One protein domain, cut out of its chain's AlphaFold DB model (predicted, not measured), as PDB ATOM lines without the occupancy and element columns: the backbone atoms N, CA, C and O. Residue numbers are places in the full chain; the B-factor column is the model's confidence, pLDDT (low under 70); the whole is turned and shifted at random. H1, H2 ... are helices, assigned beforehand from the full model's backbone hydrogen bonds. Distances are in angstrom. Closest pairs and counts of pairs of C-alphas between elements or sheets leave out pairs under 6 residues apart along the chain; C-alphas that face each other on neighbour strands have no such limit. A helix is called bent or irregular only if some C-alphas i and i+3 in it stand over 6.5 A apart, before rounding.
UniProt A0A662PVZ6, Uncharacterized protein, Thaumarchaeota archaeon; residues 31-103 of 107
ATOM      1  N   CYS A  31      10.692 -16.938 -46.536       78.88
ATOM      2  CA  CYS A  31      11.082 -15.731 -45.809       78.88
ATOM      3  C   CYS A  31      10.019 -14.624 -45.890       78.88
ATOM      4  O   CYS A  31       9.771 -13.952 -44.886       78.88
ATOM      5  N   ILE A  32       9.370 -14.443 -47.044       81.25
ATOM      6  CA  ILE A  32       8.287 -13.462 -47.210       81.25
ATOM      7  C   ILE A  32       7.099 -13.818 -46.304       81.25
ATOM      8  O   ILE A  32       6.645 -12.975 -45.529       81.25
ATOM      9  N   ILE A  33       6.645 -15.076 -46.333       79.06
ATOM     10  CA  ILE A  33       5.513 -15.549 -45.516       79.06
ATOM     11  C   ILE A  33       5.810 -15.385 -44.017       79.06
ATOM     12  O   ILE A  33       5.003 -14.837 -43.265       79.06
ATOM     13  N   TRP A  34       6.995 -15.807 -43.574       75.69
ATOM     14  CA  TRP A  34       7.387 -15.727 -42.166       75.69
ATOM     15  C   TRP A  34       7.590 -14.293 -41.677       75.69
ATOM     16  O   TRP A  34       7.303 -14.000 -40.518       75.69
ATOM     17  N   THR A  35       8.009 -13.377 -42.553       82.69
ATOM     18  CA  THR A  35       8.070 -11.945 -42.221       82.69
ATOM     19  C   THR A  35       6.686 -11.417 -41.848       82.69
ATOM     20  O   THR A  35       6.549 -10.682 -40.867       82.69
ATOM     21  N   TYR A  36       5.652 -11.829 -42.582       81.62
ATOM     22  CA  TYR A  36       4.274 -11.428 -42.308       81.62
ATOM     23  C   TYR A  36       3.767 -12.002 -40.975       81.62
ATOM     24  O   TYR A  36       3.265 -11.259 -40.131       81.62
ATOM     25  N   ILE A  37       4.000 -13.296 -40.728       80.56
ATOM     26  CA  ILE A  37       3.641 -13.978 -39.472       80.56
ATOM     27  C   ILE A  37       4.277 -13.296 -38.250       80.56
ATOM     28  O   ILE A  37       3.588 -12.976 -37.279       80.56
ATOM     29  N   LEU A  38       5.586 -13.034 -38.298       81.81
ATOM     30  CA  LEU A  38       6.306 -12.399 -37.191       81.81
ATOM     31  C   LEU A  38       5.873 -10.942 -36.982       81.81
ATOM     32  O   LEU A  38       5.843 -10.466 -35.846       81.81
ATOM     33  N   SER A  39       5.502 -10.245 -38.059       83.00
ATOM     34  CA  SER A  39       4.969  -8.882 -37.982       83.00
ATOM     35  C   SER A  39       3.616  -8.853 -37.275       83.00
ATOM     36  O   SER A  39       3.426  -8.032 -36.378       83.00
ATOM     37  N   ILE A  40       2.706  -9.778 -37.597       82.31
ATOM     38  CA  ILE A  40       1.425  -9.897 -36.890       82.31
ATOM     39  C   ILE A  40       1.651 -10.242 -35.420       82.31
ATOM     40  O   ILE A  40       1.057  -9.612 -34.550       82.31
ATOM     41  N   LEU A  41       2.547 -11.185 -35.122       82.00
ATOM     42  CA  LEU A  41       2.826 -11.572 -33.741       82.00
ATOM     43  C   LEU A  41       3.396 -10.411 -32.916       82.00
ATOM     44  O   LEU A  41       3.035 -10.250 -31.753       82.00
ATOM     45  N   LYS A  42       4.238  -9.564 -33.521       83.31
ATOM     46  CA  LYS A  42       4.712  -8.318 -32.900       83.31
ATOM     47  C   LYS A  42       3.556  -7.354 -32.624       83.31
ATOM     48  O   LYS A  42       3.508  -6.767 -31.547       83.31
ATOM     49  N   ILE A  43       2.654  -7.165 -33.591       82.81
ATOM     50  CA  ILE A  43       1.515  -6.243 -33.465       82.81
ATOM     51  C   ILE A  43       0.547  -6.730 -32.378       82.81
ATOM     52  O   ILE A  43       0.155  -5.944 -31.521       82.81
ATOM     53  N   LEU A  44       0.206  -8.021 -32.377       78.81
ATOM     54  CA  LEU A  44      -0.693  -8.632 -31.394       78.81
ATOM     55  C   LEU A  44      -0.065  -8.720 -29.999       78.81
ATOM     56  O   LEU A  44      -0.742  -8.487 -29.003       78.81
ATOM     57  N   GLY A  45       1.224  -9.053 -29.917       76.00
ATOM     58  CA  GLY A  45       1.938  -9.200 -28.650       76.00
ATOM     59  C   GLY A  45       2.405  -7.883 -28.028       76.00
ATOM     60  O   GLY A  45       2.894  -7.897 -26.902       76.00
ATOM     61  N   GLY A  46       2.332  -6.757 -28.751       81.62
ATOM     62  CA  GLY A  46       2.802  -5.441 -28.292       81.62
ATOM     63  C   GLY A  46       4.309  -5.354 -27.993       81.62
ATOM     64  O   GLY A  46       4.792  -4.320 -27.542       81.62
ATOM     65  N   SER A  47       5.065  -6.427 -28.238       80.69
ATOM     66  CA  SER A  47       6.477  -6.572 -27.889       80.69
ATOM     67  C   SER A  47       7.220  -7.356 -28.968       80.69
ATOM     68  O   SER A  47       6.653  -8.191 -29.673       80.69
ATOM     69  N   ILE A  48       8.523  -7.099 -29.092       84.56
ATOM     70  CA  ILE A  48       9.401  -7.790 -30.045       84.56
ATOM     71  C   ILE A  48       9.867  -9.163 -29.538       84.56
ATOM     72  O   ILE A  48      10.298  -9.997 -30.331       84.56
ATOM     73  N   ILE A  49       9.757  -9.412 -28.228       85.50
ATOM     74  CA  ILE A  49      10.194 -10.653 -27.573       85.50
ATOM     75  C   ILE A  49       9.511 -11.902 -28.158       85.50
ATOM     76  O   ILE A  49      10.238 -12.810 -28.566       85.50
ATOM     77  N   PRO A  50       8.167 -11.983 -28.278       81.75
ATOM     78  CA  PRO A  50       7.516 -13.176 -28.827       81.75
ATOM     79  C   PRO A  50       7.945 -13.473 -30.272       81.75
ATOM     80  O   PRO A  50       8.198 -14.626 -30.617       81.75
ATOM     81  N   ALA A  51       8.121 -12.437 -31.099       83.12
ATOM     82  CA  ALA A  51       8.627 -12.596 -32.462       83.12
ATOM     83  C   ALA A  51      10.087 -13.091 -32.491       83.12
ATOM     84  O   ALA A  51      10.433 -13.959 -33.292       83.12
ATOM     85  N   ALA A  52      10.942 -12.587 -31.596       81.00
ATOM     86  CA  ALA A  52      12.343 -12.995 -31.511       81.00
ATOM     87  C   ALA A  52      12.506 -14.452 -31.045       81.00
ATOM     88  O   ALA A  52      13.292 -15.196 -31.636       81.00
ATOM     89  N   VAL A  53      11.741 -14.874 -30.032       85.44
ATOM     90  CA  VAL A  53      11.751 -16.257 -29.523       85.44
ATOM     91  C   VAL A  53      11.287 -17.230 -30.605       85.44
ATOM     92  O   VAL A  53      11.961 -18.226 -30.866       85.44
ATOM     93  N   MET A  54      10.189 -16.914 -31.294       82.69
ATOM     94  CA  MET A  54       9.662 -17.748 -32.375       82.69
ATOM     95  C   MET A  54      10.651 -17.866 -33.541       82.69
ATOM     96  O   MET A  54      10.910 -18.966 -34.022       82.69
ATOM     97  N   HIS A  55      11.283 -16.762 -33.946       79.12
ATOM     98  CA  HIS A  55      12.322 -16.788 -34.977       79.12
ATOM     99  C   HIS A  55      13.554 -17.616 -34.558       79.12
ATOM    100  O   HIS A  55      14.108 -18.363 -35.366       79.12
ATOM    101  N   GLY A  56      13.980 -17.521 -33.292       76.81
ATOM    102  CA  GLY A  56      15.077 -18.327 -32.746       76.81
ATOM    103  C   GLY A  56      14.772 -19.829 -32.749       76.81
ATOM    104  O   GLY A  56      15.594 -20.621 -33.210       76.81
ATOM    105  N   MET A  57      13.568 -20.207 -32.310       82.31
ATOM    106  CA  MET A  57      13.083 -21.594 -32.290       82.31
ATOM    107  C   MET A  57      13.085 -22.238 -33.681       82.31
ATOM    108  O   MET A  57      13.530 -23.375 -33.835       82.31
ATOM    109  N   LEU A  58      12.648 -21.507 -34.712       78.38
ATOM    110  CA  LEU A  58      12.642 -22.010 -36.090       78.38
ATOM    111  C   LEU A  58      14.050 -22.334 -36.585       78.38
ATOM    112  O   LEU A  58      14.272 -23.398 -37.158       78.38
ATOM    113  N   ASN A  59      15.015 -21.450 -36.323       78.69
ATOM    114  CA  ASN A  59      16.401 -21.677 -36.728       78.69
ATOM    115  C   ASN A  59      17.013 -22.888 -36.010       78.69
ATOM    116  O   ASN A  59      17.722 -23.675 -36.638       78.69
ATOM    117  N   ALA A  60      16.704 -23.069 -34.723       75.19
ATOM    118  CA  ALA A  60      17.143 -24.239 -33.966       75.19
ATOM    119  C   ALA A  60      16.537 -25.538 -34.523       75.19
ATOM    120  O   ALA A  60      17.262 -26.514 -34.713       75.19
ATOM    121  N   MET A  61      15.242 -25.547 -34.867       75.56
ATOM    122  CA  MET A  61      14.606 -26.731 -35.454       75.56
ATOM    123  C   MET A  61      15.136 -27.078 -36.840       75.56
ATOM    124  O   MET A  61      15.330 -28.256 -37.134       75.56
ATOM    125  N   VAL A  62      15.408 -26.080 -37.683       71.50
ATOM    126  CA  VAL A  62      16.029 -26.312 -38.994       71.50
ATOM    127  C   VAL A  62      17.405 -26.958 -38.826       71.50
ATOM    128  O   VAL A  62      17.704 -27.938 -39.510       71.50
ATOM    129  N   ALA A  63      18.222 -26.456 -37.895       70.69
ATOM    130  CA  ALA A  63      19.534 -27.024 -37.598       70.69
ATOM    131  C   ALA A  63      19.437 -28.460 -37.052       70.69
ATOM    132  O   ALA A  63      20.186 -29.332 -37.492       70.69
ATOM    133  N   LEU A  64      18.486 -28.725 -36.150       71.12
ATOM    134  CA  LEU A  64      18.271 -30.052 -35.575       71.12
ATOM    135  C   LEU A  64      17.838 -31.068 -36.642       71.12
ATOM    136  O   LEU A  64      18.450 -32.125 -36.764       71.12
ATOM    137  N   MET A  65      16.847 -30.737 -37.476       68.25
ATOM    138  CA  MET A  65      16.378 -31.646 -38.532       68.25
ATOM    139  C   MET A  65      17.472 -31.980 -39.551       68.25
ATOM    140  O   MET A  65      17.575 -33.131 -39.969       68.25
ATOM    141  N   LEU A  66      18.306 -30.999 -39.919       67.69
ATOM    142  CA  LEU A  66      19.458 -31.221 -40.800       67.69
ATOM    143  C   LEU A  66      20.494 -32.178 -40.193       67.69
ATOM    144  O   LEU A  66      21.187 -32.862 -40.942       67.69
ATOM    145  N   SER A  67      20.603 -32.220 -38.863       67.94
ATOM    146  CA  SER A  67      21.557 -33.075 -38.152       67.94
ATOM    147  C   SER A  67      21.024 -34.479 -37.856       67.94
ATOM    148  O   SER A  67      21.828 -35.381 -37.635       67.94
ATOM    149  N   THR A  68      19.703 -34.673 -37.795       68.81
ATOM    150  CA  THR A  68      19.105 -35.928 -37.309       68.81
ATOM    151  C   THR A  68      18.627 -36.853 -38.428       68.81
ATOM    152  O   THR A  68      18.685 -38.068 -38.256       68.81
ATOM    153  N   ILE A  69      18.145 -36.328 -39.564       65.50
ATOM    154  CA  ILE A  69      17.467 -37.154 -40.578       65.50
ATOM    155  C   ILE A  69      18.030 -36.871 -41.980       65.50
ATOM    156  O   ILE A  69      18.050 -35.715 -42.411       65.50
ATOM    157  N   PRO A  70      18.431 -37.903 -42.752       62.22
ATOM    158  CA  PRO A  70      18.745 -37.741 -44.165       62.22
ATOM    159  C   PRO A  70      17.444 -37.578 -44.968       62.22
ATOM    160  O   PRO A  70      16.857 -38.547 -45.441       62.22
ATOM    161  N   VAL A  71      16.964 -36.342 -45.110       60.66
ATOM    162  CA  VAL A  71      15.740 -36.029 -45.868       60.66
ATOM    163  C   VAL A  71      16.084 -35.505 -47.263       60.66
ATOM    164  O   VAL A  71      17.056 -34.767 -47.445       60.66
ATOM    165  N   GLN A  72      15.260 -35.829 -48.266       57.12
ATOM    166  CA  GLN A  72      15.358 -35.176 -49.571       57.12
ATOM    167  C   GLN A  72      15.123 -33.668 -49.432       57.12
ATOM    168  O   GLN A  72      14.053 -33.219 -49.023       57.12
ATOM    169  N   ARG A  73      16.135 -32.881 -49.810       59.91
ATOM    170  CA  ARG A  73      16.190 -31.437 -49.533       59.91
ATOM    171  C   ARG A  73      15.112 -30.620 -50.241       59.91
ATOM    172  O   ARG A  73      14.666 -29.616 -49.707       59.91
ATOM    173  N   ILE A  74      14.653 -31.065 -51.410       54.94
ATOM    174  CA  ILE A  74      13.588 -30.384 -52.162       54.94
ATOM    175  C   ILE A  74      12.204 -30.609 -51.528       54.94
ATOM    176  O   ILE A  74      11.428 -29.662 -51.397       54.94
ATOM    177  N   LEU A  75      11.895 -31.848 -51.133       53.31
ATOM    178  CA  LEU A  75      10.545 -32.222 -50.708       53.31
ATOM    179  C   LEU A  75      10.345 -32.066 -49.197       53.31
ATOM    180  O   LEU A  75       9.328 -31.523 -48.774       53.31
ATOM    181  N   GLY A  76      11.313 -32.522 -48.396       49.84
ATOM    182  CA  GLY A  76      11.134 -32.754 -46.961       49.84
ATOM    183  C   GLY A  76      12.013 -31.934 -46.027       49.84
ATOM    184  O   GLY A  76      11.914 -32.111 -44.817       49.84
ATOM    185  N   MET A  77      12.853 -31.024 -46.532       58.09
ATOM    186  CA  MET A  77      13.490 -30.072 -45.623       58.09
ATOM    187  C   MET A  77      12.441 -29.140 -44.994       58.09
ATOM    188  O   MET A  77      11.459 -28.786 -45.648       58.09
ATOM    189  N   PRO A  78      12.694 -28.637 -43.774       54.06
ATOM    190  CA  PRO A  78      11.884 -27.595 -43.135       54.06
ATOM    191  C   PRO A  78      11.875 -26.246 -43.885       54.06
ATOM    192  O   PRO A  78      11.211 -25.315 -43.451       54.06
ATOM    193  N   VAL A  79      12.579 -26.149 -45.019       53.75
ATOM    194  CA  VAL A  79      12.539 -25.045 -45.997       53.75
ATOM    195  C   VAL A  79      12.128 -25.515 -47.412       53.75
ATOM    196  O   VAL A  79      12.260 -24.790 -48.393       53.75
ATOM    197  N   GLY A  80      11.652 -26.756 -47.549       59.44
ATOM    198  CA  GLY A  80      11.181 -27.359 -48.802       59.44
ATOM    199  C   GLY A  80       9.683 -27.152 -49.046       59.44
ATOM    200  O   GLY A  80       9.017 -26.420 -48.317       59.44
ATOM    201  N   LEU A  81       9.123 -27.834 -50.047       60.25
ATOM    202  CA  LEU A  81       7.717 -27.665 -50.448       60.25
ATOM    203  C   LEU A  81       6.723 -27.902 -49.291       60.25
ATOM    204  O   LEU A  81       5.770 -27.140 -49.124       60.25
ATOM    205  N   LEU A  82       6.988 -28.901 -48.441       64.12
ATOM    206  CA  LEU A  82       6.164 -29.200 -47.263       64.12
ATOM    207  C   LEU A  82       6.125 -28.048 -46.247       64.12
ATOM    208  O   LEU A  82       5.099 -27.822 -45.607       64.12
ATOM    209  N   SER A  83       7.204 -27.271 -46.132       65.19
ATOM    210  CA  SER A  83       7.234 -26.106 -45.244       65.19
ATOM    211  C   SER A  83       6.423 -24.927 -45.770       65.19
ATOM    212  O   SER A  83       5.883 -24.178 -44.963       65.19
ATOM    213  N   ILE A  84       6.259 -24.782 -47.091       65.75
ATOM    214  CA  ILE A  84       5.364 -23.767 -47.667       65.75
ATOM    215  C   ILE A  84       3.919 -24.110 -47.311       65.75
ATOM    216  O   ILE A  84       3.192 -23.249 -46.824       65.75
ATOM    217  N   ILE A  85       3.534 -25.378 -47.475       71.31
ATOM    218  CA  ILE A  85       2.195 -25.865 -47.119       71.31
ATOM    219  C   ILE A  85       1.946 -25.669 -45.618       71.31
ATOM    220  O   ILE A  85       0.943 -25.075 -45.236       71.31
ATOM    221  N   SER A  86       2.886 -26.081 -44.762       72.88
ATOM    222  CA  SER A  86       2.777 -25.883 -43.311       72.88
ATOM    223  C   SER A  86       2.713 -24.398 -42.920       72.88
ATOM    224  O   SER A  86       1.888 -24.015 -42.093       72.88
ATOM    225  N   SER A  87       3.515 -23.540 -43.560       70.06
ATOM    226  CA  SER A  87       3.517 -22.094 -43.296       70.06
ATOM    227  C   SER A  87       2.208 -21.432 -43.735       70.06
ATOM    228  O   SER A  87       1.721 -20.546 -43.038       70.06
ATOM    229  N   LEU A  88       1.599 -21.878 -44.840       76.06
ATOM    230  CA  LEU A  88       0.267 -21.433 -45.261       76.06
ATOM    231  C   LEU A  88      -0.805 -21.837 -44.244       76.06
ATOM    232  O   LEU A  88      -1.638 -21.011 -43.874       76.06
ATOM    233  N   THR A  89      -0.745 -23.067 -43.727       79.00
ATOM    234  CA  THR A  89      -1.664 -23.533 -42.681       79.00
ATOM    235  C   THR A  89      -1.553 -22.710 -41.399       79.00
ATOM    236  O   THR A  89      -2.562 -22.513 -40.737       79.00
ATOM    237  N   VAL A  90      -0.366 -22.198 -41.051       75.50
ATOM    238  CA  VAL A  90      -0.164 -21.302 -39.893       75.50
ATOM    239  C   VAL A  90      -0.564 -19.855 -40.208       75.50
ATOM    240  O   VAL A  90      -1.060 -19.139 -39.339       75.50
ATOM    241  N   LEU A  91      -0.401 -19.417 -41.456       78.94
ATOM    242  CA  LEU A  91      -0.765 -18.073 -41.891       78.94
ATOM    243  C   LEU A  91      -2.280 -17.828 -41.800       78.94
ATOM    244  O   LEU A  91      -2.695 -16.770 -41.332       78.94
ATOM    245  N   ILE A  92      -3.103 -18.804 -42.199       80.81
ATOM    246  CA  ILE A  92      -4.574 -18.712 -42.157       80.81
ATOM    247  C   ILE A  92      -5.100 -18.352 -40.748       80.81
ATOM    248  O   ILE A  92      -5.767 -17.323 -40.622       80.81
ATOM    249  N   PRO A  93      -4.805 -19.110 -39.671       78.88
ATOM    250  CA  PRO A  93      -5.287 -18.800 -38.330       78.88
ATOM    251  C   PRO A  93      -4.695 -17.501 -37.780       78.88
ATOM    252  O   PRO A  93      -5.387 -16.802 -37.049       78.88
ATOM    253  N   ILE A  94      -3.465 -17.128 -38.151       78.94
ATOM    254  CA  ILE A  94      -2.864 -15.853 -37.729       78.94
ATOM    255  C   ILE A  94      -3.561 -14.656 -38.386       78.94
ATOM    256  O   ILE A  94      -3.817 -13.666 -37.707       78.94
ATOM    257  N   ILE A  95      -3.935 -14.750 -39.665       81.81
ATOM    258  CA  ILE A  95      -4.750 -13.726 -40.337       81.81
ATOM    259  C   ILE A  95      -6.149 -13.666 -39.724       81.81
ATOM    260  O   ILE A  95      -6.689 -12.579 -39.532       81.81
ATOM    261  N   VAL A  96      -6.748 -14.815 -39.400       81.75
ATOM    262  CA  VAL A  96      -8.050 -14.864 -38.720       81.75
ATOM    263  C   VAL A  96      -7.959 -14.213 -37.340       81.75
ATOM    264  O   VAL A  96      -8.797 -13.378 -37.021       81.75
ATOM    265  N   LEU A  97      -6.921 -14.506 -36.553       79.12
ATOM    266  CA  LEU A  97      -6.660 -13.861 -35.264       79.12
ATOM    267  C   LEU A  97      -6.438 -12.356 -35.416       79.12
ATOM    268  O   LEU A  97      -7.034 -11.583 -34.673       79.12
ATOM    269  N   GLU A  98      -5.639 -11.926 -36.396       78.31
ATOM    270  CA  GLU A  98      -5.462 -10.505 -36.692       78.31
ATOM    271  C   GLU A  98      -6.805  -9.852 -37.028       78.31
ATOM    272  O   GLU A  98      -7.120  -8.792 -36.490       78.31
ATOM    273  N   ARG A  99      -7.627 -10.493 -37.869       78.44
ATOM    274  CA  ARG A  99      -8.964 -10.001 -38.209       78.44
ATOM    275  C   ARG A  99      -9.903  -9.983 -37.015       78.44
ATOM    276  O   ARG A  99     -10.674  -9.046 -36.936       78.44
ATOM    277  N   ILE A 100      -9.856 -10.951 -36.102       76.88
ATOM    278  CA  ILE A 100     -10.692 -10.965 -34.889       76.88
ATOM    279  C   ILE A 100     -10.265  -9.842 -33.939       76.88
ATOM    280  O   ILE A 100     -11.116  -9.129 -33.422       76.88
ATOM    281  N   VAL A 101      -8.960  -9.648 -33.746       72.94
ATOM    282  CA  VAL A 101      -8.426  -8.603 -32.858       72.94
ATOM    283  C   VAL A 101      -8.600  -7.200 -33.455       72.94
ATOM    284  O   VAL A 101      -8.812  -6.243 -32.712       72.94
ATOM    285  N   ARG A 102      -8.534  -7.060 -34.787       69.69
ATOM    286  CA  ARG A 102      -8.849  -5.811 -35.505       69.69
ATOM    287  C   ARG A 102     -10.341  -5.619 -35.782       69.69
ATOM    288  O   ARG A 102     -10.726  -4.488 -36.077       69.69
ATOM    289  N   SER A 103     -11.160  -6.677 -35.729       56.50
ATOM    290  CA  SER A 103     -12.620  -6.594 -35.860       56.50
ATOM    291  C   SER A 103     -13.092  -5.593 -34.819       56.50
ATOM    292  O   SER A 103     -12.601  -5.650 -33.688       56.50
TER     293      SER A 103
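What this domain is: This is residues 31 to 103 of the 107 residues of an uncharacterized protein of Thaumarchaeota archaeon (UniProt A0A662PVZ6). Two long helices, H2 and H3, make the long sides of an elongated frame, and the shorter H1 lies between them toward one end, packing on both. H1 and H2 form a helical hairpin, while H2 and H3 stay apart from each other and are joined at the other end by a long unnamed stretch, residues 69 to 80. The printed part has 73 residues with three named helices, in the order H1, H2, H3, and no named strand; its class is all helix. It is only just loose, close to compact, with a radius of gyration of the C-alphas of 13.9 A, and its C-alphas span 44 by 23 by 16 A.

Where its parts are: Find C-alpha 31 at (11.082, -15.731, -45.809); here H1 begins, and it runs through residues 31 to 45 over 20.5 A. With three residues between them, H2 follows H1: look at C-alpha 49 at (10.194, -10.653, -27.573), where H2 begins; it takes residues 49 to 68 and measures 28.5 A from first to last C-alpha. Read on past residues 69 to 80 to Leu 81, where H3 begins. H3, the longest helix with 22 residues, runs from there over 31.2 A to Arg 102, whose C-alpha is at (-8.849, -5.811, -35.505). None of the three is bent or irregular.

How they stand to each other: Start at H1, which touches both other helices. Compare Leu 38 with Ala 51: their C-alphas, the closest of H1 and H2, are 5.3 A apart. These two helices touch with residues 38 to 42 of H1 alone and residues 49 to 55 of H2 alone. They form a hairpin and run opposite ways at a steep tilt of 39 degrees. Now turn to Ile 37 and Leu 91, whose C-alphas are the closest of H1 and H3, at 6.5 A. H1 and H3 touch and run the same way at a shallow tilt of 29 degrees, with their centres 10.0 A apart. H2 and H3 are apart. In the backbone you will find each O i to N i+4 pair of H1 and H2 within hydrogen-bond range, and 17 of 18 in H3.

The domain as a whole: The two C-alphas farthest apart are those of Pro 70 and Ser 103, at 45.0 A. The printed part, residues 31 to 103, has no cut. The link from H1 to H2 is tight, and the link from H2 to H3 is long, with 12 residues. The mean pLDDT of the printed part is 73.6; look for values under 70 at residues 65 to 84 and 102 to 103 of this predicted model.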